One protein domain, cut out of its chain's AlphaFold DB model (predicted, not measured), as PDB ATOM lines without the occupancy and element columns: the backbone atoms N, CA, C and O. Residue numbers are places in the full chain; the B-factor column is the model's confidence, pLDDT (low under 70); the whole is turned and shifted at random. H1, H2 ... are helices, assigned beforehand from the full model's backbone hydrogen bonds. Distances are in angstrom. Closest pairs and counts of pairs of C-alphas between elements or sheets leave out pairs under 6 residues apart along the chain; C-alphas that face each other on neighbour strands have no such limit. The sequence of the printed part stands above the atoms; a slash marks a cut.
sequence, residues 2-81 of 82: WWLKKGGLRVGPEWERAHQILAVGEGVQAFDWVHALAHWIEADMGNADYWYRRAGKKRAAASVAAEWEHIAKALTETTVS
ATOM      1  N   TRP A   2      42.210  47.050 -84.271       91.50
ATOM      2  CA  TRP A   2      43.214  46.074 -83.807       91.50
ATOM      3  C   TRP A   2      43.949  46.494 -82.527       91.50
ATOM      4  O   TRP A   2      44.081  45.683 -81.617       91.50
ATOM      5  N   TRP A   3      44.344  47.768 -82.416       95.56
ATOM      6  CA  TRP A   3      45.010  48.295 -81.221       95.56
ATOM      7  C   TRP A   3      44.185  48.100 -79.939       95.56
ATOM      8  O   TRP A   3      44.717  47.586 -78.964       95.56
ATOM      9  N   LEU A   4      42.870  48.361 -79.965       95.88
ATOM     10  CA  LEU A   4      41.994  48.110 -78.809       95.88
ATOM     11  C   LEU A   4      42.004  46.632 -78.386       95.88
ATOM     12  O   LEU A   4      42.117  46.324 -77.200       95.88
ATOM     13  N   LYS A   5      41.936  45.702 -79.351       96.25
ATOM     14  CA  LYS A   5      41.971  44.259 -79.061       96.25
ATOM     15  C   LYS A   5      43.337  43.814 -78.548       96.25
ATOM     16  O   LYS A   5      43.391  43.067 -77.578       96.25
ATOM     17  N   LYS A   6      44.425  44.295 -79.159       95.56
ATOM     18  CA  LYS A   6      45.802  44.022 -78.721       95.56
ATOM     19  C   LYS A   6      46.048  44.513 -77.295       95.56
ATOM     20  O   LYS A   6      46.672  43.802 -76.518       95.56
ATOM     21  N   GLY A   7      45.523  45.686 -76.950       96.12
ATOM     22  CA  GLY A   7      45.602  46.238 -75.598       96.12
ATOM     23  C   GLY A   7      44.838  45.428 -74.552       96.12
ATOM     24  O   GLY A   7      45.040  45.642 -73.362       96.12
ATOM     25  N   GLY A   8      43.988  44.482 -74.968       97.62
ATOM     26  CA  GLY A   8      43.131  43.710 -74.071       97.62
ATOM     27  C   GLY A   8      41.868  44.459 -73.654       97.62
ATOM     28  O   GLY A   8      41.335  44.167 -72.591       97.62
ATOM     29  N   LEU A   9      41.398  45.419 -74.466       97.44
ATOM     30  CA  LEU A   9      40.193  46.216 -74.197       97.44
ATOM     31  C   LEU A   9      40.232  46.915 -72.825       97.44
ATOM     32  O   LEU A   9      39.238  46.961 -72.106       97.44
ATOM     33  N   ARG A  10      41.401  47.451 -72.477       97.94
ATOM     34  CA  ARG A  10      41.679  48.213 -71.253       97.94
ATOM     35  C   ARG A  10      42.431  49.490 -71.608       97.94
ATOM     36  O   ARG A  10      43.085  49.549 -72.650       97.94
ATOM     37  N   VAL A  11      42.377  50.471 -70.717       98.00
ATOM     38  CA  VAL A  11      43.193  51.686 -70.819       98.00
ATOM     39  C   VAL A  11      44.679  51.323 -70.751       98.00
ATOM     40  O   VAL A  11      45.094  50.463 -69.969       98.00
ATOM     41  N   GLY A  12      45.474  51.956 -71.610       97.88
ATOM     42  CA  GLY A  12      46.905  51.716 -71.755       97.88
ATOM     43  C   GLY A  12      47.440  52.214 -73.101       97.88
ATOM     44  O   GLY A  12      46.677  52.775 -73.892       97.88
ATOM     45  N   PRO A  13      48.725  51.972 -73.410       98.06
ATOM     46  CA  PRO A  13      49.382  52.528 -74.597       98.06
ATOM     47  C   PRO A  13      48.688  52.173 -75.918       98.06
ATOM     48  O   PRO A  13      48.581  52.995 -76.827       98.06
ATOM     49  N   GLU A  14      48.171  50.951 -76.044       98.19
ATOM     50  CA  GLU A  14      47.422  50.546 -77.231       98.19
ATOM     51  C   GLU A  14      46.048  51.220 -77.326       98.19
ATOM     52  O   GLU A  14      45.589  51.507 -78.433       98.19
ATOM     53  N   TRP A  15      45.396  51.492 -76.190       98.00
ATOM     54  CA  TRP A  15      44.157  52.271 -76.162       98.00
ATOM     55  C   TRP A  15      44.423  53.719 -76.569       98.00
ATOM     56  O   TRP A  15      43.734  54.219 -77.451       98.00
ATOM     57  N   GLU A  16      45.475  54.349 -76.042       97.56
ATOM     58  CA  GLU A  16      45.868  55.716 -76.419       97.56
ATOM     59  C   GLU A  16      46.169  55.801 -77.913       97.56
ATOM     60  O   GLU A  16      45.685  56.691 -78.616       97.56
ATOM     61  N   ARG A  17      46.918  54.820 -78.434       97.25
ATOM     62  CA  ARG A  17      47.227  54.748 -79.860       97.25
ATOM     63  C   ARG A  17      45.969  54.595 -80.705       97.25
ATOM     64  O   ARG A  17      45.866  55.217 -81.760       97.25
ATOM     65  N   ALA A  18      45.023  53.766 -80.267       96.19
ATOM     66  CA  ALA A  18      43.739  53.637 -80.939       96.19
ATOM     67  C   ALA A  18      42.966  54.960 -80.905       96.19
ATOM     68  O   ALA A  18      42.507  55.401 -81.952       96.19
ATOM     69  N   HIS A  19      42.874  55.602 -79.741       95.19
ATOM     70  CA  HIS A  19      42.146  56.851 -79.537       95.19
ATOM     71  C   HIS A  19      42.690  57.986 -80.417       95.19
ATOM     72  O   HIS A  19      41.925  58.676 -81.080       95.19
ATOM     73  N   GLN A  20      44.014  58.108 -80.540       95.81
ATOM     74  CA  GLN A  20      44.649  59.070 -81.451       95.81
ATOM     75  C   GLN A  20      44.293  58.827 -82.922       95.81
ATOM     76  O   GLN A  20      44.062  59.774 -83.666       95.81
ATOM     77  N   ILE A  21      44.259  57.564 -83.361       94.56
ATOM     78  CA  ILE A  21      43.867  57.223 -84.736       94.56
ATOM     79  C   ILE A  21      42.385  57.546 -84.961       94.56
ATOM     80  O   ILE A  21      42.023  58.012 -86.039       94.56
ATOM     81  N   LEU A  22      41.540  57.299 -83.956       94.19
ATOM     82  CA  LEU A  22      40.104  57.569 -84.024       94.19
ATOM     83  C   LEU A  22      39.818  59.066 -84.148       94.19
ATOM     84  O   LEU A  22      39.044  59.444 -85.021       94.19
ATOM     85  N   ALA A  23      40.540  59.892 -83.387       92.75
ATOM     86  CA  ALA A  23      40.429  61.349 -83.425       92.75
ATOM     87  C   ALA A  23      40.650  61.943 -84.835       92.75
ATOM     88  O   ALA A  23      40.014  62.920 -85.218       92.75
ATOM     89  N   VAL A  24      41.523  61.337 -85.652       94.94
ATOM     90  CA  VAL A  24      41.787  61.799 -87.032       94.94
ATOM     91  C   VAL A  24      40.597  61.555 -87.970       94.94
ATOM     92  O   VAL A  24      40.458  62.251 -88.973       94.94
ATOM     93  N   GLY A  25      39.748  60.570 -87.671       91.50
ATOM     94  CA  GLY A  25      38.589  60.206 -88.490       91.50
ATOM     95  C   GLY A  25      37.243  60.656 -87.923       91.50
ATOM     96  O   GLY A  25      36.213  60.179 -88.397       91.50
ATOM     97  N   GLU A  26      37.231  61.533 -86.917       93.31
ATOM     98  CA  GLU A  26      35.996  62.042 -86.316       93.31
ATOM     99  C   GLU A  26      35.025  62.613 -87.360       93.31
ATOM    100  O   GLU A  26      35.405  63.330 -88.285       93.31
ATOM    101  N   GLY A  27      33.736  62.318 -87.191       92.81
ATOM    102  CA  GLY A  27      32.682  62.658 -88.149       92.81
ATOM    103  C   GLY A  27      32.443  61.585 -89.215       92.81
ATOM    104  O   GLY A  27      31.396  61.601 -89.864       92.81
ATOM    105  N   VAL A  28      33.345  60.609 -89.367       95.31
ATOM    106  CA  VAL A  28      33.061  59.383 -90.118       95.31
ATOM    107  C   VAL A  28      32.380  58.389 -89.182       95.31
ATOM    108  O   VAL A  28      32.951  57.979 -88.176       95.31
ATOM    109  N   GLN A  29      31.179  57.932 -89.546       95.75
ATOM    110  CA  GLN A  29      30.338  57.098 -88.676       95.75
ATOM    111  C   GLN A  29      31.063  55.871 -88.093       95.75
ATOM    112  O   GLN A  29      30.893  55.543 -86.920       95.75
ATOM    113  N   ALA A  30      31.889  55.196 -88.898       94.88
ATOM    114  CA  ALA A  30      32.661  54.038 -88.451       94.88
ATOM    115  C   ALA A  30      33.715  54.396 -87.389       94.88
ATOM    116  O   ALA A  30      33.924  53.627 -86.452       94.88
ATOM    117  N   PHE A  31      34.362  55.555 -87.519       96.25
ATOM    118  CA  PHE A  31      35.336  56.044 -86.546       96.25
ATOM    119  C   PHE A  31      34.630  56.472 -85.263       96.25
ATOM    120  O   PHE A  31      34.991  55.973 -84.202       96.25
ATOM    121  N   ASP A  32      33.561  57.265 -85.371       97.56
ATOM    122  CA  ASP A  32      32.761  57.716 -84.225       97.56
ATOM    123  C   ASP A  32      32.207  56.524 -83.416       97.56
ATOM    124  O   ASP A  32      32.186  56.553 -82.185       97.56
ATOM    125  N   TRP A  33      31.819  55.426 -84.081       97.88
ATOM    126  CA  TRP A  33      31.331  54.223 -83.398       97.88
ATOM    127  C   TRP A  33      32.431  53.514 -82.598       97.88
ATOM    128  O   TRP A  33      32.214  53.094 -81.461       97.88
ATOM    129  N   VAL A  34      33.635  53.400 -83.162       97.31
ATOM    130  CA  VAL A  34      34.780  52.805 -82.455       97.31
ATOM    131  C   VAL A  34      35.296  53.748 -81.359       97.31
ATOM    132  O   VAL A  34      35.775  53.275 -80.329       97.31
ATOM    133  N   HIS A  35      35.155  55.066 -81.534       97.69
ATOM    134  CA  HIS A  35      35.444  56.078 -80.513       97.69
ATOM    135  C   HIS A  35      34.529  55.915 -79.298       97.69
ATOM    136  O   HIS A  35      35.003  55.899 -78.164       97.69
ATOM    137  N   ALA A  36      33.242  55.648 -79.526       98.00
ATOM    138  CA  ALA A  36      32.295  55.329 -78.461       98.00
ATOM    139  C   ALA A  36      32.724  54.107 -77.630       98.00
ATOM    140  O   ALA A  36      32.677  54.134 -76.399       98.00
ATOM    141  N   LEU A  37      33.203  53.049 -78.293       98.06
ATOM    142  CA  LEU A  37      33.742  51.868 -77.618       98.06
ATOM    143  C   LEU A  37      35.010  52.194 -76.809       98.06
ATOM    144  O   LEU A  37      35.189  51.648 -75.721       98.06
ATOM    145  N   ALA A  38      35.883  53.074 -77.312       98.12
ATOM    146  CA  ALA A  38      37.078  53.506 -76.589       98.12
ATOM    147  C   ALA A  38      36.721  54.220 -75.275       98.12
ATOM    148  O   ALA A  38      37.322  53.903 -74.249       98.12
ATOM    149  N   HIS A  39      35.700  55.081 -75.279       98.19
ATOM    150  CA  HIS A  39      35.194  55.728 -74.064       98.19
ATOM    151  C   HIS A  39      34.520  54.743 -73.094       98.19
ATOM    152  O   HIS A  39      34.639  54.865 -71.877       98.19
ATOM    153  N   TRP A  40      33.872  53.690 -73.605       98.31
ATOM    154  CA  TRP A  40      33.358  52.629 -72.734       98.31
ATOM    155  C   TRP A  40      34.498  51.836 -72.063       98.31
ATOM    156  O   TRP A  40      34.402  51.501 -70.884       98.31
ATOM    157  N   ILE A  41      35.606  51.584 -72.769       98.19
ATOM    158  CA  ILE A  41      36.790  50.908 -72.205       98.19
ATOM    159  C   ILE A  41      37.384  51.672 -71.008       98.19
ATOM    160  O   ILE A  41      37.814  51.042 -70.045       98.19
ATOM    161  N   GLU A  42      37.400  53.007 -71.040       97.88
ATOM    162  CA  GLU A  42      37.865  53.844 -69.917       97.88
ATOM    163  C   GLU A  42      36.794  54.113 -68.847       97.88
ATOM    164  O   GLU A  42      37.060  54.815 -67.875       97.88
ATOM    165  N   ALA A  43      35.601  53.532 -69.004       97.75
ATOM    166  CA  ALA A  43      34.433  53.734 -68.148       97.75
ATOM    167  C   ALA A  43      33.870  55.174 -68.122       97.75
ATOM    168  O   ALA A  43      33.112  55.519 -67.213       97.75
ATOM    169  N   ASP A  44      34.143  55.989 -69.149       97.75
ATOM    170  CA  ASP A  44      33.469  57.273 -69.363       97.75
ATOM    171  C   ASP A  44      32.165  57.063 -70.142       97.75
ATOM    172  O   ASP A  44      32.069  57.214 -71.364       97.75
ATOM    173  N   MET A  45      31.123  56.676 -69.408       97.00
ATOM    174  CA  MET A  45      29.829  56.349 -70.006       97.00
ATOM    175  C   MET A  45      29.140  57.566 -70.634       97.00
ATOM    176  O   MET A  45      28.404  57.405 -71.608       97.00
ATOM    177  N   GLY A  46      29.393  58.772 -70.114       97.50
ATOM    178  CA  GLY A  46      28.816  60.006 -70.644       97.50
ATOM    179  C   GLY A  46      29.354  60.320 -72.037       97.50
ATOM    180  O   GLY A  46      28.574  60.550 -72.966       97.50
ATOM    181  N   ASN A  47      30.676  60.250 -72.209       97.81
ATOM    182  CA  ASN A  47      31.279  60.398 -73.530       97.81
ATOM    183  C   ASN A  47      30.955  59.217 -74.442       97.81
ATOM    184  O   ASN A  47      30.621  59.434 -75.608       97.81
ATOM    185  N   ALA A  48      30.963  57.983 -73.933       97.88
ATOM    186  CA  ALA A  48      30.573  56.824 -74.730       97.88
ATOM    187  C   ALA A  48      29.180  57.023 -75.351       97.88
ATOM    188  O   ALA A  48      29.018  56.874 -76.561       97.88
ATOM    189  N   ASP A  49      28.187  57.432 -74.556       97.44
ATOM    190  CA  ASP A  49      26.821  57.683 -75.032       97.44
ATOM    191  C   ASP A  49      26.756  58.816 -76.062       97.44
ATOM    192  O   ASP A  49      26.049  58.702 -77.072       97.44
ATOM    193  N   TYR A  50      27.517  59.892 -75.846       97.44
ATOM    194  CA  TYR A  50      27.639  60.983 -76.808       97.44
ATOM    195  C   TYR A  50      28.136  60.480 -78.172       97.44
ATOM    196  O   TYR A  50      27.505  60.768 -79.196       97.44
ATOM    197  N   TRP A  51      29.211  59.691 -78.188       98.19
ATOM    198  CA  TRP A  51      29.815  59.170 -79.414       98.19
ATOM    199  C   TRP A  51      28.955  58.103 -80.091       98.19
ATOM    200  O   TRP A  51      28.815  58.126 -81.313       98.19
ATOM    201  N   TYR A  52      28.287  57.232 -79.326       98.12
ATOM    202  CA  TYR A  52      27.302  56.294 -79.878       98.12
ATOM    203  C   TYR A  52      26.201  57.035 -80.630       98.12
ATOM    204  O   TYR A  52      25.900  56.713 -81.782       98.12
ATOM    205  N   ARG A  53      25.639  58.075 -80.006       97.38
ATOM    206  CA  ARG A  53      24.616  58.913 -80.633       97.38
ATOM    207  C   ARG A  53      25.153  59.616 -81.877       97.38
ATOM    208  O   ARG A  53      24.452  59.648 -82.885       97.38
ATOM    209  N   ARG A  54      26.375  60.155 -81.824       96.94
ATOM    210  CA  ARG A  54      27.032  60.806 -82.969       96.94
ATOM    211  C   ARG A  54      27.207  59.838 -84.144       96.94
ATOM    212  O   ARG A  54      26.920  60.203 -85.278       96.94
ATOM    213  N   ALA A  55      27.542  58.581 -83.862       96.69
ATOM    214  CA  ALA A  55      27.609  57.509 -84.850       96.69
ATOM    215  C   ALA A  55      26.230  56.984 -85.314       96.69
ATOM    216  O   ALA A  55      26.165  56.085 -86.149       96.69
ATOM    217  N   GLY A  56      25.113  57.483 -84.775       96.94
ATOM    218  CA  GLY A  56      23.778  56.951 -85.074       96.94
ATOM    219  C   GLY A  56      23.574  55.510 -84.590       96.94
ATOM    220  O   GLY A  56      22.790  54.760 -85.173       96.94
ATOM    221  N   LYS A  57      24.298  55.097 -83.546       96.38
ATOM    222  CA  LYS A  57      24.281  53.745 -82.974       96.38
ATOM    223  C   LYS A  57      23.847  53.778 -81.506       96.38
ATOM    224  O   LYS A  57      23.787  54.823 -80.864       96.38
ATOM    225  N   LYS A  58      23.540  52.602 -80.967       94.06
ATOM    226  CA  LYS A  58      23.362  52.347 -79.531       94.06
ATOM    227  C   LYS A  58      24.249  51.165 -79.156       94.06
ATOM    228  O   LYS A  58      24.520  50.339 -80.026       94.06
ATOM    229  N   ARG A  59      24.639  51.061 -77.881       92.88
ATOM    230  CA  ARG A  59      25.230  49.822 -77.354       92.88
ATOM    231  C   ARG A  59      24.284  48.660 -77.644       92.88
ATOM    232  O   ARG A  59      23.102  48.738 -77.301       92.88
ATOM    233  N   ALA A  60      24.801  47.619 -78.281       90.38
ATOM    234  CA  ALA A  60      24.027  46.445 -78.673       90.38
ATOM    235  C   ALA A  60      24.330  45.231 -77.784       90.38
ATOM    236  O   ALA A  60      23.545  44.284 -77.758       90.38
ATOM    237  N   ALA A  61      25.446  45.256 -77.052       93.50
ATOM    238  CA  ALA A  61      25.900  44.142 -76.234       93.50
ATOM    239  C   ALA A  61      25.989  44.464 -74.733       93.50
ATOM    240  O   ALA A  61      26.021  45.617 -74.308       93.50
ATOM    241  N   ALA A  62      26.069  43.408 -73.919       92.62
ATOM    242  CA  ALA A  62      26.159  43.493 -72.459       92.62
ATOM    243  C   ALA A  62      27.587  43.734 -71.929       92.62
ATOM    244  O   ALA A  62      27.777  43.896 -70.726       92.62
ATOM    245  N   SER A  63      28.605  43.728 -72.796       97.00
ATOM    246  CA  SER A  63      30.002  43.927 -72.404       97.00
ATOM    247  C   SER A  63      30.814  44.590 -73.512       97.00
ATOM    248  O   SER A  63      30.504  44.447 -74.694       97.00
ATOM    249  N   VAL A  64      31.907  45.251 -73.125       97.44
ATOM    250  CA  VAL A  64      32.884  45.854 -74.047       97.44
ATOM    251  C   VAL A  64      33.424  44.831 -75.052       97.44
ATOM    252  O   VAL A  64      33.597  45.145 -76.226       97.44
ATOM    253  N   ALA A  65      33.686  43.597 -74.612       97.50
ATOM    254  CA  ALA A  65      34.202  42.545 -75.484       97.50
ATOM    255  C   ALA A  65      33.188  42.143 -76.562       97.50
ATOM    256  O   ALA A  65      33.537  42.105 -77.741       97.50
ATOM    257  N   ALA A  66      31.936  41.905 -76.168       97.69
ATOM    258  CA  ALA A  66      30.878  41.544 -77.104       97.69
ATOM    259  C   ALA A  66      30.530  42.709 -78.048       97.69
ATOM    260  O   ALA A  66      30.271  42.506 -79.232       97.69
ATOM    261  N   GLU A  67      30.587  43.944 -77.552       97.69
ATOM    262  CA  GLU A  67      30.389  45.135 -78.370       97.69
ATOM    263  C   GLU A  67      31.523  45.315 -79.391       97.69
ATOM    264  O   GLU A  67      31.263  45.597 -80.557       97.69
ATOM    265  N   TRP A  68      32.780  45.087 -78.996       97.56
ATOM    266  CA  TRP A  68      33.911  45.100 -79.925       97.56
ATOM    267  C   TRP A  68      33.719  44.091 -81.062       97.56
ATOM    268  O   TRP A  68      33.948  44.438 -82.221       97.56
ATOM    269  N   GLU A  69      33.280  42.867 -80.750       96.69
ATOM    270  CA  GLU A  69      33.009  41.830 -81.753       96.69
ATOM    271  C   GLU A  69      31.879  42.242 -82.699       96.69
ATOM    272  O   GLU A  69      32.012  42.102 -83.917       96.69
ATOM    273  N   HIS A  70      30.801  42.808 -82.153       96.25
ATOM    274  CA  HIS A  70      29.680  43.316 -82.937       96.25
ATOM    275  C   HIS A  70      30.117  44.404 -83.929       96.25
ATOM    276  O   HIS A  70      29.819  44.309 -85.123       96.25
ATOM    277  N   ILE A  71      30.872  45.402 -83.459       96.00
ATOM    278  CA  ILE A  71      31.379  46.494 -84.298       96.00
ATOM    279  C   ILE A  71      32.345  45.950 -85.354       96.00
ATOM    280  O   ILE A  71      32.229  46.291 -86.530       96.00
ATOM    281  N   ALA A  72      33.281  45.082 -84.956       95.00
ATOM    282  CA  ALA A  72      34.271  44.516 -85.867       95.00
ATOM    283  C   ALA A  72      33.591  43.754 -87.009       95.00
ATOM    284  O   ALA A  72      33.906  43.999 -88.172       95.00
ATOM    285  N   LYS A  73      32.606  42.909 -86.684       94.62
ATOM    286  CA  LYS A  73      31.807  42.182 -87.674       94.62
ATOM    287  C   LYS A  73      31.104  43.140 -88.639       94.62
ATOM    288  O   LYS A  73      31.304  43.034 -89.848       94.62
ATOM    289  N   ALA A  74      30.362  44.117 -88.115       93.75
ATOM    290  CA  ALA A  74      29.600  45.062 -88.932       93.75
ATOM    291  C   ALA A  74      30.490  45.869 -89.899       93.75
ATOM    292  O   ALA A  74      30.135  46.068 -91.064       93.75
ATOM    293  N   LEU A  75      31.667  46.309 -89.444       91.62
ATOM    294  CA  LEU A  75      32.601  47.070 -90.279       91.62
ATOM    295  C   LEU A  75      33.294  46.198 -91.337       91.62
ATOM    296  O   LEU A  75      33.559  46.673 -92.442       91.62
ATOM    297  N   THR A  76      33.541  44.917 -91.047       88.88
ATOM    298  CA  THR A  76      34.068  43.985 -92.057       88.88
ATOM    299  C   THR A  76      33.037  43.634 -93.129       88.88
ATOM    300  O   THR A  76      33.380  43.634 -94.306       88.88
ATOM    301  N   GLU A  77      31.768  43.430 -92.766       82.56
ATOM    302  CA  GLU A  77      30.689  43.118 -93.721       82.56
ATOM    303  C   GLU A  77      30.375  44.301 -94.650       82.56
ATOM    304  O   GLU A  77      30.128  44.120 -95.843       82.56
ATOM    305  N   THR A  78      30.485  45.529 -94.134       63.12
ATOM    306  CA  THR A  78      30.305  46.759 -94.924       63.12
ATOM    307  C   THR A  78      31.388  46.925 -96.000       63.12
ATOM    308  O   THR A  78      31.156  47.570 -97.014       63.12
ATOM    309  N   THR A  79      32.565  46.314 -95.825       57.75
ATOM    310  CA  THR A  79      33.696  46.458 -96.760       57.75
ATOM    311  C   THR A  79      33.604  45.497 -97.960       57.75
ATOM    312  O   THR A  79      34.183  45.767 -99.009       57.75
ATOM    313  N   VAL A  80      32.856  44.392 -97.839       54.72
ATOM    314  CA  VAL A  80      32.768  43.336 -98.875       54.72
ATOM    315  C   VAL A  80      31.612  43.566 -99.861       54.72
ATOM    316  O   VAL A  80      31.555  42.921-100.902       54.72
ATOM    317  N   SER A  81      30.714  44.513 -99.585       43.81
ATOM    318  CA  SER A  81      29.648  44.893-100.519       43.81
ATOM    319  C   SER A  81      30.171  45.912-101.544       43.81
ATOM    320  O   SER A  81      30.020  47.115-101.340       43.81
TER     321      SER A  81
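Overview. This is residues 2 to 81 of the 82 residues of an uncharacterized protein of Devosia sp. D6-9 (UniProt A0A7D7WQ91). Helix H3 is the core, with H2, H4 and H5 packed round it, each running opposite to it; short H1 packs on H2, and residues 76 to 81 stick out. The printed part has 80 residues with five named helices, H1 to H5, and no named strand: all helix. It is compact, radius of gyration of the C-alphas 11.5 A, spanning 34 by 27 by 25 A.

Along the chain. H1, residues 2 to 6, begins at C-alpha 2 (43.214, 46.074, -83.807). H2 is residues 13 to 24, 17.3 A; H3 29 to 41, 18.7 A; H4 45 to 54, 14.0 A. H5, residues 64 to 80, 25.0 A, ends at C-alpha 80 (32.768, 43.336, -98.875).

Arrangement. H1 touches H2, residues 14 to 18 alone; closest C-alphas Trp 3 and Glu 14, 5.2 A. H3, the hub, touches three helices, opposite ways at shallow tilts: H2 at 31 degrees, a hairpin (closest C-alphas Leu 22 and Phe 31, 5.6 A); H4 at 8 degrees, a hairpin (Ala 36 and Ala 48, 4.4 A); H5 at 15 degrees (Ile 41 and Val 64, 6.6 A). H4 and H5 are apart. Every O i to N i+4 pair is within hydrogen-bond range in H1, H3 and H4; 7 of 8 in H2, 11 of 13 in H5.

Size, cuts and confidence. The farthest C-alphas, Gly 12 and Ser 81, are 34.2 A apart. The printed part has no cut and no long link. Residues 78 to 81 have pLDDT under 70.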